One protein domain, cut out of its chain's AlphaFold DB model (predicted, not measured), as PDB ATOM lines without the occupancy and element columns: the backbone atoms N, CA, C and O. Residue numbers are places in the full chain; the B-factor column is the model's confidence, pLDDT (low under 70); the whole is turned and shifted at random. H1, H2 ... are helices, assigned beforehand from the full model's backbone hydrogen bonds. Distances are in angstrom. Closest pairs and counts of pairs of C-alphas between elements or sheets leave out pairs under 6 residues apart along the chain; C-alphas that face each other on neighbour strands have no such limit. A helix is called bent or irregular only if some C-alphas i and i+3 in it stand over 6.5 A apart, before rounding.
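This is residues 597 to 701 of the 851 residues of an uncharacterized protein of Strigomonas culicis (UniProt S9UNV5). Five helices make an elongated cluster in which contacts close a ring, from H1 to H2 to H5 to H4 to H3 and back to H1, with H2 and H4 nearest the middle. H3, H4 and H5 fold back on one another as two successive helical hairpins, and the long link between H2 and H3, residues 633 to 647, loops out toward one end of the long axis. The printed part has 105 residues, with the named helices in the order H1, H2, H3, H4, H5 and no named strand; the class is all helix. The whole is compact, with a radius of gyration of the C-alphas of 13.6 A, and spans 43 by 27 by 24 A.

Find C-alpha 597 at (141.075, 122.233, 82.809); from there H1 runs over residues 597 to 607, 15.6 A from first to last C-alpha. Go on to Ile 616, where H2 begins; it covers residues 616 to 632 and 24.8 A. After the loop, find C-alpha 648 at (140.454, 108.813, 84.751), where H3 begins; it is the longest helix by residues, residues 648 to 665, 24.2 A. H3 has a kink of 31 degrees near residue 659 and is irregular, but only just: C-alphas 660 and 663 are 6.9 A apart. H4 follows at residues 667 to 680, 19.1 A, and H5 at residues 685 to 698, 20.4 A, ending at C-alpha 698 at (130.497, 118.863, 95.873).

Start at H1, which touches H2 at a steep tilt of 58 degrees, opposite ways; look at Ser 600 and Thr 620, their closest C-alphas, 5.8 A apart. H2 touches H1 with residues 616 to 620 alone. H1 also touches H3, with residues 652 to 659 of H3 alone, at a shallow tilt of 32 degrees, the same way; the closest C-alphas, Tyr 606 and Leu 655, are 6.5 A apart. H3 and H4 form a hairpin at a shallow tilt of 33 degrees, only just short of steep, with the C-alphas of Ala 654 and Gly 674 closest at 4.7 A. H4 and H5 form the next hairpin, at 36 degrees, only just steep, with the C-alphas of Ala 680 and His 688 closest at 5.1 A. H5 touches H2, opposite ways at 36 degrees, again only just steep; the C-alphas of Glu 618 and Asn 698 are closest at 5.6 A. H2 and H4 are near each other, while H1 and H5, for instance, are apart. In H1, H2 and H4 every O i to N i+4 pair is within hydrogen-bond range; in H3 it is 12 of 14 and in H5 8 of 10.

Look for the two C-alphas farthest apart at His 612 and Gly 639, 44.2 A. The printed part has no cut, and its one long link is the one from H2 to H3. The mean pLDDT of the printed part is 78.3; it is under 70 at residues 630 to 644 and at residue 686.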
ATOM      1  N   ASN A 597     141.518 121.885  84.163       85.31
ATOM      2  CA  ASN A 597     141.075 122.233  82.809       85.31
ATOM      3  C   ASN A 597     140.999 121.013  81.880       85.31
ATOM      4  O   ASN A 597     140.123 120.940  81.026       85.31
ATOM      5  N   ASP A 598     141.909 120.050  82.033       85.12
ATOM      6  CA  ASP A 598     141.921 118.847  81.198       85.12
ATOM      7  C   ASP A 598     140.787 117.894  81.612       85.12
ATOM      8  O   ASP A 598     140.062 117.383  80.758       85.12
ATOM      9  N   VAL A 599     140.563 117.717  82.920       86.56
ATOM     10  CA  VAL A 599     139.462 116.890  83.446       86.56
ATOM     11  C   VAL A 599     138.096 117.467  83.063       86.56
ATOM     12  O   VAL A 599     137.205 116.712  82.668       86.56
ATOM     13  N   SER A 600     137.922 118.793  83.105       87.69
ATOM     14  CA  SER A 600     136.652 119.426  82.731       87.69
ATOM     15  C   SER A 600     136.304 119.214  81.253       87.69
ATOM     16  O   SER A 600     135.137 118.981  80.930       87.69
ATOM     17  N   ILE A 601     137.302 119.193  80.359       87.12
ATOM     18  CA  ILE A 601     137.121 118.838  78.939       87.12
ATOM     19  C   ILE A 601     136.632 117.391  78.806       87.12
ATOM     20  O   ILE A 601     135.686 117.139  78.062       87.12
ATOM     21  N   VAL A 602     137.224 116.449  79.551       87.25
ATOM     22  CA  VAL A 602     136.793 115.037  79.540       87.25
ATOM     23  C   VAL A 602     135.340 114.905  79.997       87.25
ATOM     24  O   VAL A 602     134.538 114.261  79.323       87.25
ATOM     25  N   VAL A 603     134.969 115.540  81.111       87.38
ATOM     26  CA  VAL A 603     133.590 115.492  81.630       87.38
ATOM     27  C   VAL A 603     132.608 116.119  80.636       87.38
ATOM     28  O   VAL A 603     131.539 115.553  80.389       87.38
ATOM     29  N   LYS A 604     132.976 117.255  80.027       87.31
ATOM     30  CA  LYS A 604     132.165 117.940  79.014       87.31
ATOM     31  C   LYS A 604     131.906 117.060  77.794       87.31
ATOM     32  O   LYS A 604     130.773 117.016  77.335       87.31
ATOM     33  N   GLU A 605     132.907 116.344  77.295       85.25
ATOM     34  CA  GLU A 605     132.736 115.488  76.116       85.25
ATOM     35  C   GLU A 605     131.834 114.276  76.410       85.25
ATOM     36  O   GLU A 605     131.014 113.876  75.586       85.25
ATOM     37  N   TYR A 606     131.930 113.709  77.616       82.44
ATOM     38  CA  TYR A 606     131.153 112.523  77.996       82.44
ATOM     39  C   TYR A 606     129.693 112.817  78.363       82.44
ATOM     40  O   TYR A 606     128.831 111.969  78.125       82.44
ATOM     41  N   ILE A 607     129.416 113.967  78.989       82.94
ATOM     42  CA  ILE A 607     128.098 114.288  79.570       82.94
ATOM     43  C   ILE A 607     127.466 115.546  78.963       82.94
ATOM     44  O   ILE A 607     126.251 115.715  79.050       82.94
ATOM     45  N   GLY A 608     128.236 116.425  78.326       77.88
ATOM     46  CA  GLY A 608     127.786 117.766  77.940       77.88
ATOM     47  C   GLY A 608     126.611 117.816  76.961       77.88
ATOM     48  O   GLY A 608     125.941 118.838  76.893       77.88
ATOM     49  N   PHE A 609     126.323 116.732  76.237       79.19
ATOM     50  CA  PHE A 609     125.160 116.633  75.347       79.19
ATOM     51  C   PHE A 609     123.883 116.127  76.045       79.19
ATOM     52  O   PHE A 609     122.809 116.184  75.454       79.19
ATOM     53  N   LEU A 610     123.976 115.610  77.278       76.88
ATOM     54  CA  LEU A 610     122.842 115.008  77.992       76.88
ATOM     55  C   LEU A 610     121.927 116.056  78.636       76.88
ATOM     56  O   LEU A 610     120.722 115.829  78.734       76.88
ATOM     57  N   THR A 611     122.476 117.178  79.110       74.69
ATOM     58  CA  THR A 611     121.717 118.234  79.799       74.69
ATOM     59  C   THR A 611     122.274 119.627  79.498       74.69
ATOM     60  O   THR A 611     123.451 119.790  79.193       74.69
ATOM     61  N   HIS A 612     121.429 120.660  79.628       70.31
ATOM     62  CA  HIS A 612     121.850 122.064  79.508       70.31
ATOM     63  C   HIS A 612     122.714 122.550  80.690       70.31
ATOM     64  O   HIS A 612     123.475 123.499  80.525       70.31
ATOM     65  N   ASP A 613     122.620 121.897  81.859       75.69
ATOM     66  CA  ASP A 613     123.468 122.137  83.037       75.69
ATOM     67  C   ASP A 613     124.098 120.815  83.532       75.69
ATOM     68  O   ASP A 613     123.547 120.130  84.403       75.69
ATOM     69  N   PRO A 614     125.228 120.394  82.939       70.38
ATOM     70  CA  PRO A 614     125.889 119.130  83.265       70.38
ATOM     71  C   PRO A 614     126.715 119.151  84.564       70.38
ATOM     72  O   PRO A 614     127.329 118.132  84.879       70.38
ATOM     73  N   LYS A 615     126.753 120.263  85.325       81.69
ATOM     74  CA  LYS A 615     127.556 120.396  86.563       81.69
ATOM     75  C   LYS A 615     129.028 119.962  86.407       81.69
ATOM     76  O   LYS A 615     129.578 119.218  87.223       81.69
ATOM     77  N   ILE A 616     129.664 120.382  85.310       83.38
ATOM     78  CA  ILE A 616     131.026 119.954  84.933       83.38
ATOM     79  C   ILE A 616     132.054 120.338  86.004       83.38
ATOM     80  O   ILE A 616     132.922 119.532  86.346       83.38
ATOM     81  N   GLU A 617     131.953 121.555  86.542       84.69
ATOM     82  CA  GLU A 617     132.883 122.058  87.556       84.69
ATOM     83  C   GLU A 617     132.760 121.277  88.866       84.69
ATOM     84  O   GLU A 617     133.775 120.880  89.436       84.69
ATOM     85  N   GLU A 618     131.537 120.976  89.312       85.81
ATOM     86  CA  GLU A 618     131.309 120.198  90.531       85.81
ATOM     87  C   GLU A 618     131.839 118.760  90.417       85.81
ATOM     88  O   GLU A 618     132.444 118.248  91.362       85.81
ATOM     89  N   ILE A 619     131.651 118.107  89.263       86.19
ATOM     90  CA  ILE A 619     132.172 116.751  89.009       86.19
ATOM     91  C   ILE A 619     133.704 116.764  88.964       86.19
ATOM     92  O   ILE A 619     134.352 115.874  89.517       86.19
ATOM     93  N   THR A 620     134.286 117.786  88.337       87.12
ATOM     94  CA  THR A 620     135.743 117.948  88.251       87.12
ATOM     95  C   THR A 620     136.351 118.150  89.638       87.12
ATOM     96  O   THR A 620     137.322 117.480  89.987       87.12
ATOM     97  N   GLN A 621     135.752 119.014  90.463       87.75
ATOM     98  CA  GLN A 621     136.176 119.219  91.851       87.75
ATOM     99  C   GLN A 621     136.028 117.949  92.692       87.75
ATOM    100  O   GLN A 621     136.937 117.606  93.438       87.75
ATOM    101  N   PHE A 622     134.924 117.212  92.541       87.94
ATOM    102  CA  PHE A 622     134.747 115.911  93.188       87.94
ATOM    103  C   PHE A 622     135.874 114.929  92.856       87.94
ATOM    104  O   PHE A 622     136.437 114.331  93.770       87.94
ATOM    105  N   PHE A 623     136.236 114.792  91.580       87.12
ATOM    106  CA  PHE A 623     137.315 113.894  91.178       87.12
ATOM    107  C   PHE A 623     138.662 114.293  91.800       87.12
ATOM    108  O   PHE A 623     139.336 113.442  92.378       87.12
ATOM    109  N   LEU A 624     139.030 115.576  91.736       86.06
ATOM    110  CA  LEU A 624     140.294 116.068  92.297       86.06
ATOM    111  C   LEU A 624     140.350 115.911  93.825       86.06
ATOM    112  O   LEU A 624     141.344 115.400  94.340       86.06
ATOM    113  N   ASP A 625     139.265 116.244  94.532       84.69
ATOM    114  CA  ASP A 625     139.153 116.053  95.985       84.69
ATOM    115  C   ASP A 625     139.294 114.571  96.372       84.69
ATOM    116  O   ASP A 625     139.917 114.243  97.385       84.69
ATOM    117  N   CYS A 626     138.715 113.658  95.581       81.31
ATOM    118  CA  CYS A 626     138.856 112.217  95.786       81.31
ATOM    119  C   CYS A 626     140.306 111.757  95.602       81.31
ATOM    120  O   CYS A 626     140.797 110.986  96.425       81.31
ATOM    121  N   VAL A 627     141.000 112.239  94.569       79.50
ATOM    122  CA  VAL A 627     142.409 111.897  94.302       79.50
ATOM    123  C   VAL A 627     143.334 112.437  95.402       79.50
ATOM    124  O   VAL A 627     144.235 111.729  95.854       79.50
ATOM    125  N   GLU A 628     143.114 113.661  95.882       79.81
ATOM    126  CA  GLU A 628     143.931 114.269  96.944       79.81
ATOM    127  C   GLU A 628     143.714 113.583  98.301       79.81
ATOM    128  O   GLU A 628     144.671 113.221  98.998       79.81
ATOM    129  N   LYS A 629     142.451 113.330  98.667       75.50
ATOM    130  CA  LYS A 629     142.120 112.589  99.893       75.50
ATOM    131  C   LYS A 629     142.585 111.143  99.840       75.50
ATOM    132  O   LYS A 629     142.897 110.583 100.892       75.50
ATOM    133  N   ALA A 630     142.694 110.569  98.641       69.50
ATOM    134  CA  ALA A 630     143.259 109.245  98.469       69.50
ATOM    135  C   ALA A 630     144.727 109.157  98.876       69.50
ATOM    136  O   ALA A 630     145.132 108.206  99.537       69.50
ATOM    137  N   LYS A 631     145.514 110.190  98.572       65.50
ATOM    138  CA  LYS A 631     146.939 110.239  98.928       65.50
ATOM    139  C   LYS A 631     147.195 110.514 100.414       65.50
ATOM    140  O   LYS A 631     148.259 110.169 100.915       65.50
ATOM    141  N   THR A 632     146.247 111.135 101.118       64.81
ATOM    142  CA  THR A 632     146.444 111.656 102.485       64.81
ATOM    143  C   THR A 632     145.736 110.830 103.561       64.81
ATOM    144  O   THR A 632     146.367 110.375 104.513       64.81
ATOM    145  N   VAL A 633     144.424 110.620 103.426       56.09
ATOM    146  CA  VAL A 633     143.582 109.983 104.454       56.09
ATOM    147  C   VAL A 633     143.561 108.459 104.305       56.09
ATOM    148  O   VAL A 633     143.406 107.762 105.301       56.09
ATOM    149  N   LEU A 634     143.759 107.925 103.094       53.69
ATOM    150  CA  LEU A 634     143.681 106.476 102.842       53.69
ATOM    151  C   LEU A 634     144.980 105.736 103.215       53.69
ATOM    152  O   LEU A 634     144.907 104.641 103.760       53.69
ATOM    153  N   CYS A 635     146.154 106.368 103.069       51.50
ATOM    154  CA  CYS A 635     147.441 105.805 103.515       51.50
ATOM    155  C   CYS A 635     147.508 105.523 105.028       51.50
ATOM    156  O   CYS A 635     148.282 104.673 105.457       51.50
ATOM    157  N   SER A 636     146.739 106.246 105.852       50.47
ATOM    158  CA  SER A 636     146.792 106.117 107.318       50.47
ATOM    159  C   SER A 636     145.811 105.090 107.892       50.47
ATOM    160  O   SER A 636     145.955 104.703 109.050       50.47
ATOM    161  N   LEU A 637     144.825 104.645 107.105       51.06
ATOM    162  CA  LEU A 637     143.724 103.796 107.571       51.06
ATOM    163  C   LEU A 637     143.857 102.321 107.168       51.06
ATOM    164  O   LEU A 637     143.301 101.481 107.876       51.06
ATOM    165  N   ASP A 638     144.573 102.004 106.083       50.22
ATOM    166  CA  ASP A 638     144.592 100.643 105.524       50.22
ATOM    167  C   ASP A 638     145.725  99.741 106.035       50.22
ATOM    168  O   ASP A 638     145.611  98.527 105.919       50.22
ATOM    169  N   GLY A 639     146.808 100.263 106.622       51.75
ATOM    170  CA  GLY A 639     147.935  99.434 107.099       51.75
ATOM    171  C   GLY A 639     148.682  98.641 106.003       51.75
ATOM    172  O   GLY A 639     149.759  98.112 106.265       51.75
ATOM    173  N   GLU A 640     148.148  98.594 104.782       54.38
ATOM    174  CA  GLU A 640     148.781  98.109 103.562       54.38
ATOM    175  C   GLU A 640     149.612  99.214 102.896       54.38
ATOM    176  O   GLU A 640     149.336 100.409 102.998       54.38
ATOM    177  N   THR A 641     150.671  98.809 102.201       52.12
ATOM    178  CA  THR A 641     151.744  99.687 101.716       52.12
ATOM    179  C   THR A 641     151.391 100.551 100.495       52.12
ATOM    180  O   THR A 641     152.222 101.374 100.106       52.12
ATOM    181  N   LYS A 642     150.200 100.419  99.883       57.12
ATOM    182  CA  LYS A 642     149.789 101.219  98.708       57.12
ATOM    183  C   LYS A 642     148.393 101.851  98.884       57.12
ATOM    184  O   LYS A 642     147.440 101.120  99.132       57.12
ATOM    185  N   PRO A 643     148.234 103.178  98.698       61.66
ATOM    186  CA  PRO A 643     146.918 103.819  98.674       61.66
ATOM    187  C   PRO A 643     146.090 103.357  97.465       61.66
ATOM    188  O   PRO A 643     146.665 103.085  96.405       61.66
ATOM    189  N   PRO A 644     144.748 103.337  97.558       66.38
ATOM    190  CA  PRO A 644     143.907 103.050  96.405       66.38
ATOM    191  C   PRO A 644     144.042 104.178  95.371       66.38
ATOM    192  O   PRO A 644     143.864 105.360  95.678       66.38
ATOM    193  N   SER A 645     144.374 103.814  94.131       70.50
ATOM    194  CA  SER A 645     144.555 104.762  93.031       70.50
ATOM    195  C   SER A 645     143.247 104.973  92.262       70.50
ATOM    196  O   SER A 645     142.632 104.042  91.738       70.50
ATOM    197  N   PHE A 646     142.807 106.229  92.171       77.50
ATOM    198  CA  PHE A 646     141.721 106.624  91.276       77.50
ATOM    199  C   PHE A 646     142.305 107.179  89.984       77.50
ATOM    200  O   PHE A 646     142.967 108.210  90.009       77.50
ATOM    201  N   SER A 647     141.999 106.520  88.867       80.81
ATOM    202  CA  SER A 647     142.356 106.992  87.529       80.81
ATOM    203  C   SER A 647     141.157 107.628  86.818       80.81
ATOM    204  O   SER A 647     139.990 107.427  87.176       80.81
ATOM    205  N   LEU A 648     141.425 108.333  85.727       80.81
ATOM    206  CA  LEU A 648     140.454 108.813  84.751       80.81
ATOM    207  C   LEU A 648     139.636 107.677  84.151       80.81
ATOM    208  O   LEU A 648     138.485 107.890  83.761       80.81
ATOM    209  N   ARG A 649     140.171 106.452  84.116       83.44
ATOM    210  CA  ARG A 649     139.384 105.271  83.757       83.44
ATOM    211  C   ARG A 649     138.221 105.075  84.730       83.44
ATOM    212  O   ARG A 649     137.120 104.771  84.282       83.44
ATOM    213  N   THR A 650     138.419 105.275  86.032       86.25
ATOM    214  CA  THR A 650     137.338 105.199  87.034       86.25
ATOM    215  C   THR A 650     136.278 106.269  86.776       86.25
ATOM    216  O   THR A 650     135.085 105.957  86.745       86.25
ATOM    217  N   LEU A 651     136.705 107.504  86.489       87.75
ATOM    218  CA  LEU A 651     135.804 108.610  86.164       87.75
ATOM    219  C   LEU A 651     135.004 108.333  84.884       87.75
ATOM    220  O   LEU A 651     133.780 108.267  84.929       87.75
ATOM    221  N   THR A 652     135.665 108.098  83.750       86.31
ATOM    222  CA  THR A 652     135.012 107.816  82.453       86.31
ATOM    223  C   THR A 652     134.092 106.598  82.522       86.31
ATOM    224  O   THR A 652     133.015 106.583  81.912       86.31
ATOM    225  N   ARG A 653     134.447 105.592  83.334       85.50
ATOM    226  CA  ARG A 653     133.573 104.461  83.641       85.50
ATOM    227  C   ARG A 653     132.310 104.906  84.378       85.50
ATOM    228  O   ARG A 653     131.234 104.450  83.987       85.50
ATOM    229  N   ALA A 654     132.403 105.756  85.393       88.56
ATOM    230  CA  ALA A 654     131.229 106.312  86.063       88.56
ATOM    231  C   ALA A 654     130.369 107.134  85.085       88.56
ATOM    232  O   ALA A 654     129.177 106.867  84.955       88.56
ATOM    233  N   LEU A 655     130.964 108.041  84.302       87.88
ATOM    234  CA  LEU A 655     130.227 108.884  83.344       87.88
ATOM    235  C   LEU A 655     129.529 108.063  82.246       87.88
ATOM    236  O   LEU A 655     128.417 108.384  81.837       87.88
ATOM    237  N   SER A 656     130.132 106.959  81.803       86.56
ATOM    238  CA  SER A 656     129.501 106.049  80.836       86.56
ATOM    239  C   SER A 656     128.247 105.365  81.392       86.56
ATOM    240  O   SER A 656     127.327 105.081  80.626       86.56
ATOM    241  N   TYR A 657     128.198 105.100  82.705       86.75
ATOM    242  CA  TYR A 657     126.971 104.644  83.367       86.75
ATOM    243  C   TYR A 657     125.923 105.757  83.361       86.75
ATOM    244  O   TYR A 657     124.792 105.516  82.945       86.75
ATOM    245  N   VAL A 658     126.316 106.988  83.716       87.31
ATOM    246  CA  VAL A 658     125.420 108.159  83.688       87.31
ATOM    247  C   VAL A 658     124.807 108.346  82.302       87.31
ATOM    248  O   VAL A 658     123.602 108.533  82.197       87.31
ATOM    249  N   ARG A 659     125.596 108.203  81.231       85.62
ATOM    250  CA  ARG A 659     125.112 108.291  79.844       85.62
ATOM    251  C   ARG A 659     123.999 107.290  79.527       85.62
ATOM    252  O   ARG A 659     123.057 107.645  78.828       85.62
ATOM    253  N   LYS A 660     124.099 106.055  80.032       83.31
ATOM    254  CA  LYS A 660     123.073 105.016  79.839       83.31
ATOM    255  C   LYS A 660     121.857 105.220  80.751       83.31
ATOM    256  O   LYS A 660     120.733 104.990  80.326       83.31
ATOM    257  N   ALA A 661     122.080 105.639  81.996       84.25
ATOM    258  CA  ALA A 661     121.045 105.758  83.023       84.25
ATOM    259  C   ALA A 661     120.251 107.080  82.962       84.25
ATOM    260  O   ALA A 661     119.091 107.110  83.371       84.25
ATOM    261  N   ALA A 662     120.839 108.170  82.456       83.88
ATOM    262  CA  ALA A 662     120.231 109.504  82.476       83.88
ATOM    263  C   ALA A 662     118.880 109.601  81.739       83.88
ATOM    264  O   ALA A 662     117.979 110.221  82.309       83.88
ATOM    265  N   PRO A 663     118.678 108.981  80.553       81.44
ATOM    266  CA  PRO A 663     117.375 108.987  79.881       81.44
ATOM    267  C   PRO A 663     116.260 108.276  80.663       81.44
ATOM    268  O   PRO A 663     115.092 108.597  80.475       81.44
ATOM    269  N   LEU A 664     116.607 107.321  81.536       77.81
ATOM    270  CA  LEU A 664     115.647 106.472  82.248       77.81
ATOM    271  C   LEU A 664     115.344 106.971  83.666       77.81
ATOM    272  O   LEU A 664     114.184 107.060  84.053       77.81
ATOM    273  N   TYR A 665     116.377 107.309  84.440       76.31
ATOM    274  CA  TYR A 665     116.269 107.619  85.876       76.31
ATOM    275  C   TYR A 665     116.382 109.114  86.195       76.31
ATOM    276  O   TYR A 665     116.266 109.527  87.353       76.31
ATOM    277  N   GLY A 666     116.633 109.935  85.174       81.00
ATOM    278  CA  GLY A 666     116.980 111.339  85.326       81.00
ATOM    279  C   GLY A 666     118.458 111.544  85.667       81.00
ATOM    280  O   GLY A 666     119.121 110.714  86.290       81.00
ATOM    281  N   PHE A 667     118.984 112.697  85.251       83.38
ATOM    282  CA  PHE A 667     120.415 112.996  85.299       83.38
ATOM    283  C   PHE A 667     121.023 112.953  86.712       83.38
ATOM    284  O   PHE A 667     122.074 112.350  86.905       83.38
ATOM    285  N   LEU A 668     120.373 113.558  87.713       82.00
ATOM    286  CA  LEU A 668     120.936 113.671  89.068       82.00
ATOM    287  C   LEU A 668     121.004 112.326  89.806       82.00
ATOM    288  O   LEU A 668     121.985 112.070  90.504       82.00
ATOM    289  N   THR A 669     119.994 111.471  89.638       81.81
ATOM    290  CA  THR A 669     119.962 110.118  90.216       81.81
ATOM    291  C   THR A 669     121.003 109.231  89.540       81.81
ATOM    292  O   THR A 669     121.814 108.602  90.213       81.81
ATOM    293  N   ALA A 670     121.055 109.269  88.204       84.19
ATOM    294  CA  ALA A 670     122.053 108.549  87.419       84.19
ATOM    295  C   ALA A 670     123.491 108.962  87.780       84.19
ATOM    296  O   ALA A 670     124.371 108.106  87.864       84.19
ATOM    297  N   LEU A 671     123.726 110.258  88.017       85.62
ATOM    298  CA  LEU A 671     125.023 110.794  88.429       85.62
ATOM    299  C   LEU A 671     125.434 110.305  89.821       85.62
ATOM    300  O   LEU A 671     126.571 109.869  89.992       85.62
ATOM    301  N   TYR A 672     124.520 110.344  90.795       85.81
ATOM    302  CA  TYR A 672     124.781 109.834  92.142       85.81
ATOM    303  C   TYR A 672     125.140 108.341  92.112       85.81
ATOM    304  O   TYR A 672     126.198 107.952  92.606       85.81
ATOM    305  N   ASP A 673     124.318 107.530  91.444       83.44
ATOM    306  CA  ASP A 673     124.529 106.085  91.330       83.44
ATOM    307  C   ASP A 673     125.819 105.740  90.579       83.44
ATOM    308  O   ASP A 673     126.557 104.846  90.993       83.44
ATOM    309  N   GLY A 674     126.120 106.454  89.492       85.12
ATOM    310  CA  GLY A 674     127.317 106.217  88.686       85.12
ATOM    311  C   GLY A 674     128.610 106.517  89.440       85.12
ATOM    312  O   GLY A 674     129.565 105.742  89.358       85.12
ATOM    313  N   LEU A 675     128.643 107.620  90.195       86.88
ATOM    314  CA  LEU A 675     129.806 107.989  91.006       86.88
ATOM    315  C   LEU A 675     129.974 107.060  92.208       86.88
ATOM    316  O   LEU A 675     131.099 106.651  92.497       86.88
ATOM    317  N   LEU A 676     128.878 106.661  92.857       84.50
ATOM    318  CA  LEU A 676     128.927 105.677  93.934       84.50
ATOM    319  C   LEU A 676     129.446 104.327  93.420       84.50
ATOM    320  O   LEU A 676     130.352 103.744  94.018       84.50
ATOM    321  N   LEU A 677     128.942 103.875  92.265       82.94
ATOM    322  CA  LEU A 677     129.368 102.628  91.634       82.94
ATOM    323  C   LEU A 677     130.865 102.648  91.282       82.94
ATOM    324  O   LEU A 677     131.562 101.659  91.506       82.94
ATOM    325  N   GLY A 678     131.361 103.760  90.735       83.06
ATOM    326  CA  GLY A 678     132.754 103.890  90.309       83.06
ATOM    327  C   GLY A 678     133.748 104.060  91.457       83.06
ATOM    328  O   GLY A 678     134.778 103.391  91.468       83.06
ATOM    329  N   PHE A 679     133.453 104.946  92.410       83.75
ATOM    330  CA  PHE A 679     134.422 105.382  93.421       83.75
ATOM    331  C   PHE A 679     134.245 104.705  94.778       83.75
ATOM    332  O   PHE A 679     135.223 104.591  95.504       83.75
ATOM    333  N   ALA A 680     133.042 104.252  95.143       81.38
ATOM    334  CA  ALA A 680     132.786 103.715  96.480       81.38
ATOM    335  C   ALA A 680     132.767 102.180  96.534       81.38
ATOM    336  O   ALA A 680     133.179 101.610  97.537       81.38
ATOM    337  N   THR A 681     132.306 101.504  95.475       78.25
ATOM    338  CA  THR A 681     132.218 100.028  95.418       78.25
ATOM    339  C   THR A 681     133.564  99.302  95.512       78.25
ATOM    340  O   THR A 681     133.599  98.257  96.158       78.25
ATOM    341  N   PRO A 682     134.660  99.800  94.899       74.19
ATOM    342  CA  PRO A 682     135.972  99.156  95.012       74.19
ATOM    343  C   PRO A 682     136.631  99.325  96.388       74.19
ATOM    344  O   PRO A 682     137.628  98.670  96.666       74.19
ATOM    345  N   LEU A 683     136.123 100.232  97.229       74.75
ATOM    346  CA  LEU A 683     136.727 100.557  98.517       74.75
ATOM    347  C   LEU A 683     136.068  99.788  99.666       74.75
ATOM    348  O   LEU A 683     134.902  99.390  99.604       74.75
ATOM    349  N   GLN A 684     136.783  99.676 100.786       70.44
ATOM    350  CA  GLN A 684     136.199  99.193 102.035       70.44
ATOM    351  C   GLN A 684     135.044 100.093 102.515       70.44
ATOM    352  O   GLN A 684     135.009 101.306 102.290       70.44
ATOM    353  N   ARG A 685     134.120  99.511 103.290       70.38
ATOM    354  CA  ARG A 685     132.886 100.170 103.763       70.38
ATOM    355  C   ARG A 685     133.117 101.478 104.535       70.38
ATOM    356  O   ARG A 685     132.266 102.359 104.492       70.38
ATOM    357  N   ARG A 686     134.259 101.631 105.215       68.88
ATOM    358  CA  ARG A 686     134.626 102.867 105.940       68.88
ATOM    359  C   ARG A 686     134.834 104.060 105.000       68.88
ATOM    360  O   ARG A 686     134.543 105.195 105.365       68.88
ATOM    361  N   PHE A 687     135.288 103.802 103.779       70.31
ATOM    362  CA  PHE A 687     135.509 104.828 102.762       70.31
ATOM    363  C   PHE A 687     134.238 105.168 101.986       70.31
ATOM    364  O   PHE A 687     134.124 106.276 101.465       70.31
ATOM    365  N   HIS A 688     133.248 104.271 101.991       76.88
ATOM    366  CA  HIS A 688     131.935 104.512 101.395       76.88
ATOM    367  C   HIS A 688     131.298 105.797 101.937       76.88
ATOM    368  O   HIS A 688     130.931 106.678 101.164       76.88
ATOM    369  N   SER A 689     131.293 105.970 103.265       78.00
ATOM    370  CA  SER A 689     130.759 107.177 103.908       78.00
ATOM    371  C   SER A 689     131.527 108.451 103.546       78.00
ATOM    372  O   SER A 689     130.936 109.524 103.476       78.00
ATOM    373  N   ILE A 690     132.837 108.357 103.293       78.94
ATOM    374  CA  ILE A 690     133.658 109.514 102.903       78.94
ATOM    375  C   ILE A 690     133.330 109.929 101.468       78.94
ATOM    376  O   ILE A 690     133.145 111.117 101.199       78.94
ATOM    377  N   VAL A 691     133.220 108.962 100.552       81.44
ATOM    378  CA  VAL A 691     132.855 109.218  99.152       81.44
ATOM    379  C   VAL A 691     131.434 109.773  99.058       81.44
ATOM    380  O   VAL A 691     131.220 110.769  98.370       81.44
ATOM    381  N   GLU A 692     130.476 109.221  99.803       82.00
ATOM    382  CA  GLU A 692     129.112 109.760  99.874       82.00
ATOM    383  C   GLU A 692     129.086 111.211 100.367       82.00
ATOM    384  O   GLU A 692     128.436 112.061  99.754       82.00
ATOM    385  N   GLN A 693     129.829 111.524 101.434       81.56
ATOM    386  CA  GLN A 693     129.945 112.893 101.939       81.56
ATOM    387  C   GLN A 693     130.566 113.836 100.904       81.56
ATOM    388  O   GLN A 693     130.112 114.971 100.770       81.56
ATOM    389  N   LEU A 694     131.566 113.382 100.145       81.38
ATOM    390  CA  LEU A 694     132.183 114.158  99.066       81.38
ATOM    391  C   LEU A 694     131.213 114.418  97.908       81.38
ATOM    392  O   LEU A 694     131.138 115.546  97.422       81.38
ATOM    393  N   ILE A 695     130.427 113.414  97.506       83.25
ATOM    394  CA  ILE A 695     129.389 113.562  96.476       83.25
ATOM    395  C   ILE A 695     128.343 114.586  96.935       83.25
ATOM    396  O   ILE A 695     128.012 115.522  96.204       83.25
ATOM    397  N   VAL A 696     127.841 114.451  98.165       83.25
ATOM    398  CA  VAL A 696     126.828 115.357  98.728       83.25
ATOM    399  C   VAL A 696     127.367 116.783  98.868       83.25
ATOM    400  O   VAL A 696     126.668 117.743  98.528       83.25
ATOM    401  N   LYS A 697     128.619 116.933  99.310       82.56
ATOM    402  CA  LYS A 697     129.290 118.228  99.448       82.56
ATOM    403  C   LYS A 697     129.466 118.917  98.095       82.56
ATOM    404  O   LYS A 697     129.038 120.061  97.946       82.56
ATOM    405  N   ASN A 698     130.051 118.230  97.115       79.69
ATOM    406  CA  ASN A 698     130.497 118.863  95.873       79.69
ATOM    407  C   ASN A 698     129.368 118.971  94.836       79.69
ATOM    408  O   ASN A 698     129.207 120.022  94.224       79.69
ATOM    409  N   ILE A 699     128.524 117.944  94.680       79.44
ATOM    410  CA  ILE A 699     127.495 117.894  93.618       79.44
ATOM    411  C   ILE A 699     126.136 118.420  94.093       79.44
ATOM    412  O   ILE A 699     125.399 119.064  93.330       79.44
ATOM    413  N   PHE A 700     125.785 118.156  95.355       78.88
ATOM    414  CA  PHE A 700     124.495 118.545  95.937       78.88
ATOM    415  C   PHE A 700     124.579 119.750  96.884       78.88
ATOM    416  O   PHE A 700     123.538 120.187  97.380       78.88
ATOM    417  N   LYS A 701     125.768 120.328  97.116       76.31
ATOM    418  CA  LYS A 701     125.977 121.481  98.016       76.31
ATOM    419  C   LYS A 701     125.324 121.257  99.392       76.31
ATOM    420  O   LYS A 701     124.627 122.130  99.903       76.31
TER     421      LYS A 701